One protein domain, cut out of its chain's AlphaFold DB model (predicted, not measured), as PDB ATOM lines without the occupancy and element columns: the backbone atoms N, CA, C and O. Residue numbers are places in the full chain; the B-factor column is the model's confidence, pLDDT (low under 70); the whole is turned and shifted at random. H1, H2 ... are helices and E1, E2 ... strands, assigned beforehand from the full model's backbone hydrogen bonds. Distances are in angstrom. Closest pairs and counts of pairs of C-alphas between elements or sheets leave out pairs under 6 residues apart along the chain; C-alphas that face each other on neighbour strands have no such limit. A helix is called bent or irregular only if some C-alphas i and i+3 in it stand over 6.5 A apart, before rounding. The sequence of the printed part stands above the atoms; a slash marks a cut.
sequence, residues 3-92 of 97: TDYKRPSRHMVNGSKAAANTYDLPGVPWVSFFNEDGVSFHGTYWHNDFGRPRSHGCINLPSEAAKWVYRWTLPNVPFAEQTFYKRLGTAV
ATOM      1  N   THR A   3      73.544 138.632 358.103       87.88
ATOM      2  CA  THR A   3      73.393 138.505 359.558       87.88
ATOM      3  C   THR A   3      72.379 137.423 359.910       87.88
ATOM      4  O   THR A   3      71.223 137.708 360.176       87.88
ATOM      5  N   ASP A   4      72.744 136.151 359.838       89.75
ATOM      6  CA  ASP A   4      71.808 135.039 360.054       89.75
ATOM      7  C   ASP A   4      71.795 134.513 361.497       89.75
ATOM      8  O   ASP A   4      70.840 133.842 361.888       89.75
ATOM      9  N   TYR A   5      72.792 134.876 362.309       93.69
ATOM     10  CA  TYR A   5      72.924 134.458 363.703       93.69
ATOM     11  C   TYR A   5      73.204 135.639 364.638       93.69
ATOM     12  O   TYR A   5      74.083 136.468 364.389       93.69
ATOM     13  N   LYS A   6      72.474 135.712 365.758       95.69
ATOM     14  CA  LYS A   6      72.598 136.808 366.728       95.69
ATOM     15  C   LYS A   6      72.520 136.365 368.174       95.69
ATOM     16  O   LYS A   6      71.832 135.401 368.496       95.69
ATOM     17  N   ARG A   7      73.163 137.137 369.057       95.94
ATOM     18  CA  ARG A   7      73.109 136.982 370.520       95.94
ATOM     19  C   ARG A   7      73.064 138.346 371.221       95.94
ATOM     20  O   ARG A   7      73.868 139.208 370.868       95.94
ATOM     21  N   PRO A   8      72.193 138.565 372.225       95.62
ATOM     22  CA  PRO A   8      72.201 139.802 373.010       95.62
ATOM     23  C   PRO A   8      73.529 140.008 373.748       95.62
ATOM     24  O   PRO A   8      73.991 141.137 373.891       95.62
ATOM     25  N   SER A   9      74.154 138.908 374.178       95.25
ATOM     26  CA  SER A   9      75.468 138.900 374.807       95.25
ATOM     27  C   SER A   9      76.210 137.583 374.549       95.25
ATOM     28  O   SER A   9      75.594 136.527 374.358       95.25
ATOM     29  N   ARG A  10      77.545 137.629 374.530       92.62
ATOM     30  CA  ARG A  10      78.409 136.448 374.449       92.62
ATOM     31  C   ARG A  10      79.680 136.653 375.266       92.62
ATOM     32  O   ARG A  10      80.312 137.697 375.203       92.62
ATOM     33  N   HIS A  11      80.091 135.610 375.974       92.12
ATOM     34  CA  HIS A  11      81.455 135.493 376.475       92.12
ATOM     35  C   HIS A  11      82.378 135.119 375.309       92.12
ATOM     36  O   HIS A  11      82.200 134.061 374.698       92.12
ATOM     37  N   MET A  12      83.289 136.018 374.937       89.50
ATOM     38  CA  MET A  12      84.249 135.791 373.857       89.50
ATOM     39  C   MET A  12      85.616 135.477 374.455       89.50
ATOM     40  O   MET A  12      86.162 136.275 375.212       89.50
ATOM     41  N   VAL A  13      86.155 134.313 374.102       84.69
ATOM     42  CA  VAL A  13      87.446 133.823 374.589       84.69
ATOM     43  C   VAL A  13      88.267 133.341 373.404       84.69
ATOM     44  O   VAL A  13      87.736 132.652 372.532       84.69
ATOM     45  N   ASN A  14      89.554 133.673 373.385       75.75
ATOM     46  CA  ASN A  14      90.516 133.099 372.451       75.75
ATOM     47  C   ASN A  14      91.790 132.681 373.188       75.75
ATOM     48  O   ASN A  14      92.350 133.463 373.954       75.75
ATOM     49  N   GLY A  15      92.261 131.468 372.891       57.59
ATOM     50  CA  GLY A  15      93.610 130.986 373.190       57.59
ATOM     51  C   GLY A  15      93.806 130.160 374.471       57.59
ATOM     52  O   GLY A  15      93.136 130.329 375.485       57.59
ATOM     53  N   SER A  16      94.809 129.275 374.399       51.19
ATOM     54  CA  SER A  16      95.538 128.717 375.545       51.19
ATOM     55  C   SER A  16      96.512 129.776 376.079       51.19
ATOM     56  O   SER A  16      97.079 130.530 375.286       51.19
ATOM     57  N   LYS A  17      96.731 129.823 377.403       49.31
ATOM     58  CA  LYS A  17      97.462 130.873 378.159       49.31
ATOM     59  C   LYS A  17      98.860 131.258 377.625       49.31
ATOM     60  O   LYS A  17      99.414 132.253 378.072       49.31
ATOM     61  N   ALA A  18      99.433 130.489 376.700       50.66
ATOM     62  CA  ALA A  18     100.760 130.701 376.120       50.66
ATOM     63  C   ALA A  18     100.795 131.617 374.872       50.66
ATOM     64  O   ALA A  18     101.883 131.953 374.412       50.66
ATOM     65  N   ALA A  19      99.652 132.017 374.298       54.56
ATOM     66  CA  ALA A  19      99.626 132.862 373.099       54.56
ATOM     67  C   ALA A  19      99.449 134.358 373.430       54.56
ATOM     68  O   ALA A  19      98.583 134.737 374.219       54.56
ATOM     69  N   ALA A  20     100.211 135.222 372.747       54.00
ATOM     70  CA  ALA A  20     100.181 136.687 372.899       54.00
ATOM     71  C   ALA A  20      98.827 137.347 372.547       54.00
ATOM     72  O   ALA A  20      98.604 138.509 372.864       54.00
ATOM     73  N   ASN A  21      97.921 136.602 371.911       62.31
ATOM     74  CA  ASN A  21      96.612 137.065 371.443       62.31
ATOM     75  C   ASN A  21      95.451 136.479 372.267       62.31
ATOM     76  O   ASN A  21      94.362 136.253 371.734       62.31
ATOM     77  N   THR A  22      95.702 136.169 373.541       70.00
ATOM     78  CA  THR A  22      94.676 135.656 374.450       70.00
ATOM     79  C   THR A  22      93.738 136.768 374.901       70.00
ATOM     80  O   THR A  22      94.171 137.870 375.235       70.00
ATOM     81  N   TYR A  23      92.440 136.485 374.910       78.62
ATOM     82  CA  TYR A  23      91.446 137.372 375.507       78.62
ATOM     83  C   TYR A  23      90.351 136.563 376.191       78.62
ATOM     84  O   TYR A  23      90.015 135.463 375.753       78.62
ATOM     85  N   ASP A  24      89.804 137.138 377.256       87.62
ATOM     86  CA  ASP A  24      88.696 136.613 378.047       87.62
ATOM     87  C   ASP A  24      87.750 137.790 378.334       87.62
ATOM     88  O   ASP A  24      88.015 138.638 379.187       87.62
ATOM     89  N   LEU A  25      86.709 137.916 377.509       89.00
ATOM     90  CA  LEU A  25      85.818 139.073 377.477       89.00
ATOM     91  C   LEU A  25      84.391 138.631 377.821       89.00
ATOM     92  O   LEU A  25      83.645 138.193 376.933       89.00
ATOM     93  N   PRO A  26      83.992 138.686 379.102       91.81
ATOM     94  CA  PRO A  26      82.641 138.339 379.506       91.81
ATOM     95  C   PRO A  26      81.643 139.398 379.034       91.81
ATOM     96  O   PRO A  26      81.903 140.598 379.056       91.81
ATOM     97  N   GLY A  27      80.453 138.952 378.642       93.81
ATOM     98  CA  GLY A  27      79.327 139.862 378.447       93.81
ATOM     99  C   GLY A  27      79.396 140.761 377.205       93.81
ATOM    100  O   GLY A  27      78.682 141.761 377.172       93.81
ATOM    101  N   VAL A  28      80.197 140.430 376.183       95.69
ATOM    102  CA  VAL A  28      80.290 141.212 374.934       95.69
ATOM    103  C   VAL A  28      78.890 141.400 374.332       95.69
ATOM    104  O   VAL A  28      78.241 140.402 374.006       95.69
ATOM    105  N   PRO A  29      78.388 142.642 374.205       97.12
ATOM    106  CA  PRO A  29      76.980 142.877 373.906       97.12
ATOM    107  C   PRO A  29      76.690 142.985 372.401       97.12
ATOM    108  O   PRO A  29      77.560 143.339 371.602       97.12
ATOM    109  N   TRP A  30      75.425 142.757 372.035       97.62
ATOM    110  CA  TRP A  30      74.837 143.038 370.712       97.62
ATOM    111  C   TRP A  30      75.554 142.348 369.547       97.62
ATOM    112  O   TRP A  30      75.917 142.974 368.551       97.62
ATOM    113  N   VAL A  31      75.761 141.041 369.671       96.88
ATOM    114  CA  VAL A  31      76.573 140.267 368.732       96.88
ATOM    115  C   VAL A  31      75.744 139.863 367.516       96.88
ATOM    116  O   VAL A  31      74.742 139.155 367.652       96.88
ATOM    117  N   SER A  32      76.177 140.293 366.331       96.81
ATOM    118  CA  SER A  32      75.570 139.942 365.041       96.81
ATOM    119  C   SER A  32      76.609 139.292 364.133       96.81
ATOM    120  O   SER A  32      77.472 139.980 363.586       96.81
ATOM    121  N   PHE A  33      76.547 137.968 364.004       94.31
ATOM    122  CA  PHE A  33      77.437 137.190 363.141       94.31
ATOM    123  C   PHE A  33      77.021 137.355 361.693       94.31
ATOM    124  O   PHE A  33      75.829 137.458 361.419       94.31
ATOM    125  N   PHE A  34      77.988 137.395 360.781       91.50
ATOM    126  CA  PHE A  34      77.699 137.561 359.358       91.50
ATOM    127  C   PHE A  34      78.452 136.594 358.434       91.50
ATOM    128  O   PHE A  34      78.270 136.646 357.214       91.50
ATOM    129  N   ASN A  35      79.286 135.718 358.998       86.44
ATOM    130  CA  ASN A  35      79.900 134.596 358.299       86.44
ATOM    131  C   ASN A  35      79.982 133.351 359.204       86.44
ATOM    132  O   ASN A  35      79.780 133.425 360.418       86.44
ATOM    133  N   GLU A  36      80.305 132.215 358.588       82.94
ATOM    134  CA  GLU A  36      80.414 130.914 359.262       82.94
ATOM    135  C   GLU A  36      81.669 130.804 360.143       82.94
ATOM    136  O   GLU A  36      81.656 130.085 361.139       82.94
ATOM    137  N   ASP A  37      82.708 131.598 359.862       84.06
ATOM    138  CA  ASP A  37      83.952 131.643 360.647       84.06
ATOM    139  C   ASP A  37      83.785 132.321 362.023       84.06
ATOM    140  O   ASP A  37      84.742 132.462 362.784       84.06
ATOM    141  N   GLY A  38      82.573 132.778 362.361       86.38
ATOM    142  CA  GLY A  38      82.270 133.413 363.643       86.38
ATOM    143  C   GLY A  38      82.622 134.902 363.711       86.38
ATOM    144  O   GLY A  38      82.616 135.483 364.800       86.38
ATOM    145  N   VAL A  39      82.875 135.543 362.572       89.81
ATOM    146  CA  VAL A  39      83.080 136.988 362.476       89.81
ATOM    147  C   VAL A  39      81.756 137.714 362.703       89.81
ATOM    148  O   VAL A  39      80.706 137.360 362.156       89.81
ATOM    149  N   SER A  40      81.801 138.743 363.548       93.81
ATOM    150  CA  SER A  40      80.609 139.462 363.990       93.81
ATOM    151  C   SER A  40      80.834 140.957 364.149       93.81
ATOM    152  O   SER A  40      81.952 141.413 364.380       93.81
ATOM    153  N   PHE A  41      79.742 141.714 364.066       95.44
ATOM    154  CA  PHE A  41      79.642 143.028 364.695       95.44
ATOM    155  C   PHE A  41      79.331 142.839 366.176       95.44
ATOM    156  O   PHE A  41      78.464 142.027 366.515       95.44
ATOM    157  N   HIS A  42      79.983 143.600 367.053       96.44
ATOM    158  CA  HIS A  42      79.653 143.597 368.477       96.44
ATOM    159  C   HIS A  42      80.044 144.902 369.172       96.44
ATOM    160  O   HIS A  42      80.881 145.675 368.696       96.44
ATOM    161  N   GLY A  43      79.444 145.131 370.339       96.44
ATOM    162  CA  GLY A  43      79.839 146.224 371.215       96.44
ATOM    163  C   GLY A  43      81.205 145.954 371.831       96.44
ATOM    164  O   GLY A  43      81.542 144.820 372.169       96.44
ATOM    165  N   THR A  44      82.005 147.002 371.960       94.50
ATOM    166  CA  THR A  44      83.358 146.933 372.509       94.50
ATOM    167  C   THR A  44      83.476 147.915 373.664       94.50
ATOM    168  O   THR A  44      83.477 149.124 373.451       94.50
ATOM    169  N   TYR A  45      83.528 147.395 374.894       92.12
ATOM    170  CA  TYR A  45      83.601 148.213 376.113       92.12
ATOM    171  C   TYR A  45      85.038 148.435 376.610       92.12
ATOM    172  O   TYR A  45      85.267 149.296 377.452       92.12
ATOM    173  N   TRP A  46      86.006 147.650 376.123       91.31
ATOM    174  CA  TRP A  46      87.390 147.654 376.612       91.31
ATOM    175  C   TRP A  46      88.308 148.646 375.883       91.31
ATOM    176  O   TRP A  46      89.446 148.835 376.303       91.31
ATOM    177  N   HIS A  47      87.846 149.285 374.801       89.06
ATOM    178  CA  HIS A  47      88.552 150.393 374.151       89.06
ATOM    179  C   HIS A  47      87.606 151.276 373.328       89.06
ATOM    180  O   HIS A  47      86.486 150.887 373.009       89.06
ATOM    181  N   ASN A  48      88.110 152.436 372.910       89.25
ATOM    182  CA  ASN A  48      87.427 153.403 372.046       89.25
ATOM    183  C   ASN A  48      88.183 153.724 370.735       89.25
ATOM    184  O   ASN A  48      87.759 154.604 369.991       89.25
ATOM    185  N   ASP A  49      89.282 153.020 370.432       86.69
ATOM    186  CA  ASP A  49      90.065 153.181 369.189       86.69
ATOM    187  C   ASP A  49      89.362 152.535 367.976       86.69
ATOM    188  O   ASP A  49      89.751 151.470 367.497       86.69
ATOM    189  N   PHE A  50      88.256 153.137 367.531       87.56
ATOM    190  CA  PHE A  50      87.487 152.693 366.364       87.56
ATOM    191  C   PHE A  50      88.075 153.242 365.055       87.56
ATOM    192  O   PHE A  50      88.752 154.266 365.040       87.56
ATOM    193  N   GLY A  51      87.818 152.561 363.934       79.69
ATOM    194  CA  GLY A  51      88.348 152.946 362.616       79.69
ATOM    195  C   GLY A  51      89.782 152.478 362.342       79.69
ATOM    196  O   GLY A  51      90.244 152.558 361.207       79.69
ATOM    197  N   ARG A  52      90.471 151.919 363.345       73.44
ATOM    198  CA  ARG A  52      91.742 151.206 363.180       73.44
ATOM    199  C   ARG A  52      91.527 149.699 363.346       73.44
ATOM    200  O   ARG A  52      90.870 149.293 364.306       73.44
ATOM    201  N   PRO A  53      92.069 148.849 362.455       70.62
ATOM    202  CA  PRO A  53      91.986 147.400 362.621       70.62
ATOM    203  C   PRO A  53      92.667 146.958 363.925       70.62
ATOM    204  O   PRO A  53      93.866 147.163 364.105       70.62
ATOM    205  N   ARG A  54      91.897 146.378 364.852       60.00
ATOM    206  CA  ARG A  54      92.363 145.946 366.189       60.00
ATOM    207  C   ARG A  54      91.960 144.510 366.540       60.00
ATOM    208  O   ARG A  54      92.294 144.033 367.618       60.00
ATOM    209  N   SER A  55      91.229 143.830 365.661       65.56
ATOM    210  CA  SER A  55      90.599 142.535 365.923       65.56
ATOM    211  C   SER A  55      91.142 141.434 365.008       65.56
ATOM    212  O   SER A  55      91.635 141.691 363.912       65.56
ATOM    213  N   HIS A  56      90.973 140.180 365.430       68.38
ATOM    214  CA  HIS A  56      91.270 138.977 364.634       68.38
ATOM    215  C   HIS A  56      90.173 138.629 363.613       68.38
ATOM    216  O   HIS A  56      90.088 137.489 363.169       68.38
ATOM    217  N   GLY A  57      89.309 139.588 363.263       79.44
ATOM    218  CA  GLY A  57      88.247 139.414 362.270       79.44
ATOM    219  C   GLY A  57      86.972 140.190 362.598       79.44
ATOM    220  O   GLY A  57      86.399 140.808 361.706       79.44
ATOM    221  N   CYS A  58      86.530 140.194 363.865       89.19
ATOM    222  CA  CYS A  58      85.301 140.888 364.283       89.19
ATOM    223  C   CYS A  58      85.353 142.399 364.041       89.19
ATOM    224  O   CYS A  58      86.414 143.012 364.050       89.19
ATOM    225  N   ILE A  59      84.202 143.034 363.870       91.31
ATOM    226  CA  ILE A  59      84.114 144.479 363.672       91.31
ATOM    227  C   ILE A  59      83.674 145.117 364.990       91.31
ATOM    228  O   ILE A  59      82.504 145.038 365.376       91.31
ATOM    229  N   ASN A  60      84.631 145.749 365.674       93.50
ATOM    230  CA  ASN A  60      84.417 146.430 366.950       93.50
ATOM    231  C   ASN A  60      83.623 147.723 366.734       93.50
ATOM    232  O   ASN A  60      84.034 148.585 365.957       93.50
ATOM    233  N   LEU A  61      82.518 147.879 367.462       95.06
ATOM    234  CA  LEU A  61      81.676 149.073 367.428       95.06
ATOM    235  C   LEU A  61      81.521 149.678 368.832       95.06
ATOM    236  O   LEU A  61      81.556 148.939 369.826       95.06
ATOM    237  N   PRO A  62      81.254 150.995 368.942       95.81
ATOM    238  CA  PRO A  62      80.647 151.544 370.147       95.81
ATOM    239  C   PRO A  62      79.396 150.735 370.512       95.81
ATOM    240  O   PRO A  62      78.613 150.375 369.629       95.81
ATOM    241  N   SER A  63      79.176 150.458 371.800       96.56
ATOM    242  CA  SER A  63      78.063 149.600 372.244       96.56
ATOM    243  C   SER A  63      76.693 150.072 371.749       96.56
ATOM    244  O   SER A  63      75.834 149.250 371.438       96.56
ATOM    245  N   GLU A  64      76.489 151.383 371.630       96.56
ATOM    246  CA  GLU A  64      75.255 151.953 371.090       96.56
ATOM    247  C   GLU A  64      75.089 151.687 369.586       96.56
ATOM    248  O   GLU A  64      74.019 151.263 369.149       96.56
ATOM    249  N   ALA A  65      76.161 151.830 368.804       97.19
ATOM    250  CA  ALA A  65      76.155 151.501 367.382       97.19
ATOM    251  C   ALA A  65      75.930 149.997 367.155       97.19
ATOM    252  O   ALA A  65      75.132 149.609 366.302       97.19
ATOM    253  N   ALA A  66      76.554 149.139 367.970       97.50
ATOM    254  CA  ALA A  66      76.314 147.699 367.929       97.50
ATOM    255  C   ALA A  66      74.846 147.358 368.217       97.50
ATOM    256  O   ALA A  66      74.239 146.558 367.507       97.50
ATOM    257  N   LYS A  67      74.242 148.014 369.218       97.62
ATOM    258  CA  LYS A  67      72.816 147.871 369.536       97.62
ATOM    259  C   LYS A  67      71.931 148.298 368.370       97.62
ATOM    260  O   LYS A  67      70.934 147.632 368.091       97.62
ATOM    261  N   TRP A  68      72.277 149.396 367.701       97.12
ATOM    262  CA  TRP A  68      71.549 149.870 366.528       97.12
ATOM    263  C   TRP A  68      71.575 148.825 365.403       97.12
ATOM    264  O   TRP A  68      70.509 148.399 364.958       97.12
ATOM    265  N   VAL A  69      72.759 148.315 365.037       96.25
ATOM    266  CA  VAL A  69      72.912 147.245 364.030       96.25
ATOM    267  C   VAL A  69      72.111 146.006 364.424       96.25
ATOM    268  O   VAL A  69      71.355 145.462 363.616       96.25
ATOM    269  N   TYR A  70      72.237 145.578 365.681       96.62
ATOM    270  CA  TYR A  70      71.569 144.394 366.209       96.62
ATOM    271  C   TYR A  70      70.043 144.483 366.106       96.62
ATOM    272  O   TYR A  70      69.403 143.502 365.731       96.62
ATOM    273  N   ARG A  71      69.460 145.647 366.414       95.62
ATOM    274  CA  ARG A  71      68.005 145.870 366.354       95.62
ATOM    275  C   ARG A  71      67.481 146.073 364.936       95.62
ATOM    276  O   ARG A  71      66.320 145.770 364.690       95.62
ATOM    277  N   TRP A  72      68.291 146.638 364.044       95.31
ATOM    278  CA  TRP A  72      67.854 146.984 362.691       95.31
ATOM    279  C   TRP A  72      67.920 145.801 361.720       95.31
ATOM    280  O   TRP A  72      67.127 145.701 360.789       95.31
ATOM    281  N   THR A  73      68.864 144.887 361.937       95.12
ATOM    282  CA  THR A  73      69.035 143.702 361.090       95.12
ATOM    283  C   THR A  73      68.090 142.567 361.503       95.12
ATOM    284  O   THR A  73      67.594 142.523 362.626       95.12
ATOM    285  N   LEU A  74      67.889 141.584 360.634       93.88
ATOM    286  CA  LEU A  74      67.315 140.280 360.965       93.88
ATOM    287  C   LEU A  74      68.425 139.303 361.382       93.88
ATOM    288  O   LEU A  74      69.579 139.597 361.106       93.88
ATOM    289  N   PRO A  75      68.100 138.182 362.047       93.75
ATOM    290  CA  PRO A  75      66.822 137.934 362.706       93.75
ATOM    291  C   PRO A  75      66.623 138.810 363.951       93.75
ATOM    292  O   PRO A  75      67.575 139.356 364.505       93.75
ATOM    293  N   ASN A  76      65.378 138.911 364.411       93.69
ATOM    294  CA  ASN A  76      65.083 139.402 365.754       93.69
ATOM    295  C   ASN A  76      65.242 138.240 366.735       93.69
ATOM    296  O   ASN A  76      64.639 137.189 366.527       93.69
ATOM    297  N   VAL A  77      66.038 138.424 367.789       93.50
ATOM    298  CA  VAL A  77      66.119 137.444 368.879       93.50
ATOM    299  C   VAL A  77      64.921 137.668 369.808       93.50
ATOM    300  O   VAL A  77      64.760 138.792 370.296       93.50
ATOM    301  N   PRO A  78      64.055 136.662 370.037       93.19
ATOM    302  CA  PRO A  78      62.954 136.788 370.990       93.19
ATOM    303  C   PRO A  78      63.463 137.125 372.395       93.19
ATOM    304  O   PRO A  78      64.548 136.706 372.781       93.19
ATOM    305  N   PHE A  79      62.676 137.858 373.186       87.88
ATOM    306  CA  PHE A  79      63.119 138.377 374.490       87.88
ATOM    307  C   PHE A  79      63.608 137.294 375.468       87.88
ATOM    308  O   PHE A  79      64.565 137.519 376.203       87.88
ATOM    309  N   ALA A  80      62.968 136.123 375.465       92.81
ATOM    310  CA  ALA A  80      63.334 135.004 376.331       92.81
ATOM    311  C   ALA A  80      64.575 134.227 375.846       92.81
ATOM    312  O   ALA A  80      65.082 133.377 376.573       92.81
ATOM    313  N   GLU A  81      65.076 134.515 374.643       92.69
ATOM    314  CA  GLU A  81      66.114 133.727 373.987       92.69
ATOM    315  C   GLU A  81      67.490 134.396 374.071       92.69
ATOM    316  O   GLU A  81      67.652 135.607 373.929       92.69
ATOM    317  N   GLN A  82      68.527 133.579 374.253       90.25
ATOM    318  CA  GLN A  82      69.922 134.044 374.277       90.25
ATOM    319  C   GLN A  82      70.571 134.047 372.888       90.25
ATOM    320  O   GLN A  82      71.664 134.589 372.697       90.25
ATOM    321  N   THR A  83      69.925 133.415 371.911       91.69
ATOM    322  CA  THR A  83      70.405 133.316 370.535       91.69
ATOM    323  C   THR A  83      69.223 133.177 369.590       91.69
ATOM    324  O   THR A  83      68.190 132.635 369.972       91.69
ATOM    325  N   PHE A  84      69.392 133.586 368.338       92.31
ATOM    326  CA  PHE A  84      68.493 133.138 367.282       92.31
ATOM    327  C   PHE A  84      69.242 132.996 365.963       92.31
ATOM    328  O   PHE A  84      70.051 133.860 365.612       92.31
ATOM    329  N   TYR A  85      68.952 131.913 365.244       90.06
ATOM    330  CA  TYR A  85      69.457 131.644 363.903       90.06
ATOM    331  C   TYR A  85      68.296 131.614 362.911       90.06
ATOM    332  O   TYR A  85      67.287 130.947 363.146       90.06
ATOM    333  N   LYS A  86      68.436 132.316 361.787       85.44
ATOM    334  CA  LYS A  86      67.488 132.247 360.677       85.44
ATOM    335  C   LYS A  86      68.219 132.396 359.355       85.44
ATOM    336  O   LYS A  86      68.803 133.441 359.074       85.44
ATOM    337  N   ARG A  87      68.091 131.376 358.506       75.12
ATOM    338  CA  ARG A  87      68.555 131.426 357.117       75.12
ATOM    339  C   ARG A  87      67.902 132.616 356.397       75.12
ATOM    340  O   ARG A  87      66.695 132.810 356.530       75.12
ATOM    341  N   LEU A  88      68.696 133.368 355.625       81.19
ATOM    342  CA  LEU A  88      68.310 134.630 354.961       81.19
ATOM    343  C   LEU A  88      68.087 135.805 355.937       81.19
ATOM    344  O   LEU A  88      67.021 136.419 355.974       81.19
ATOM    345  N   GLY A  89      69.111 136.118 356.732       88.75
ATOM    346  CA  GLY A  89      69.170 137.351 357.522       88.75
ATOM    347  C   GLY A  89      69.370 138.614 356.673       88.75
ATOM    348  O   GLY A  89      69.314 138.579 355.442       88.75
ATOM    349  N   THR A  90      69.640 139.752 357.316       92.88
ATOM    350  CA  THR A  90      69.884 141.001 356.574       92.88
ATOM    351  C   THR A  90      71.213 140.926 355.831       92.88
ATOM    352  O   THR A  90      72.241 140.597 356.429       92.88
ATOM    353  N   ALA A  91      71.196 141.250 354.536       92.81
ATOM    354  CA  ALA A  91      72.393 141.320 353.709       92.81
ATOM    355  C   ALA A  91      73.334 142.435 354.187       92.81
ATOM    356  O   ALA A  91      72.904 143.544 354.500       92.81
ATOM    357  N   VAL A  92      74.626 142.123 354.222       90.06
ATOM    358  CA  VAL A  92      75.694 143.040 354.616       90.06
ATOM    359  C   VAL A  92      76.778 143.038 353.544       90.06
ATOM    360  O   VAL A  92      77.295 141.978 353.162       90.06
TER     361      VAL A  92
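What this domain is: This is residues 3 to 92 of the 97 residues of the protein "L,D-transpeptidase" of Anaerolineaceae bacterium (UniProt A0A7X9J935). A twisted sheet of five strands has one helix, H1, packed over one face, making two layers. E1 and E2 form a long, sharply bent hairpin whose loop, near Ala 18, lies at one end of the longest axis. The printed part has 90 residues, with E1, E2, E3, E4, H1 and E5 along the chain; the class is mixed, helices and strands. The mixed sheet runs E4, E3, E2, E1, E5. The whole is compact, with a radius of gyration of the C-alphas of 13.1 A and spans of 37 by 26 by 22 A.

Where its parts are: E1, residues 3 to 14, begins at C-alpha 3 (73.393, 138.505, 359.558), is 22.1 A long and bends by 96 degrees at residue 8. E2, residues 23 to 33, is 18.7 A long and bends by 99 degrees at residue 30. E3 is residues 40 to 43 and E4 residues 59 to 61. H1, residues 63 to 72, is 14.2 A long. E5, residues 84 to 91, is 16.3 A long and ends at C-alpha 91 (72.393, 141.320, 353.709).

How they stand to each other: E1, E2 and E3 form a meander, each strand the antiparallel neighbour of the one before; N 10 and O 28 are 2.9 A apart, N 41 and O 32 2.9 A. E5 is antiparallel to E1, with N 86 and O 4 at 2.8 A. E4 is parallel to E3, with N 59 and O 40 at 2.8 A. H1 is on the sheet at a height of 7.7 A, over E3 and E2; the closest C-alphas of H1 and E3 are Ser 63 and Gly 43, 4.0 A apart. In H1 every O i to N i+4 pair is within hydrogen-bond range.

The domain as a whole: The C-alphas farthest apart, Ala 18 and Trp 72, are 39.1 A apart. The printed part has no cut. The links E3 to E4 and H1 to E5 are long. Confidence is under 70 at residues 15 to 21 and 54 to 56.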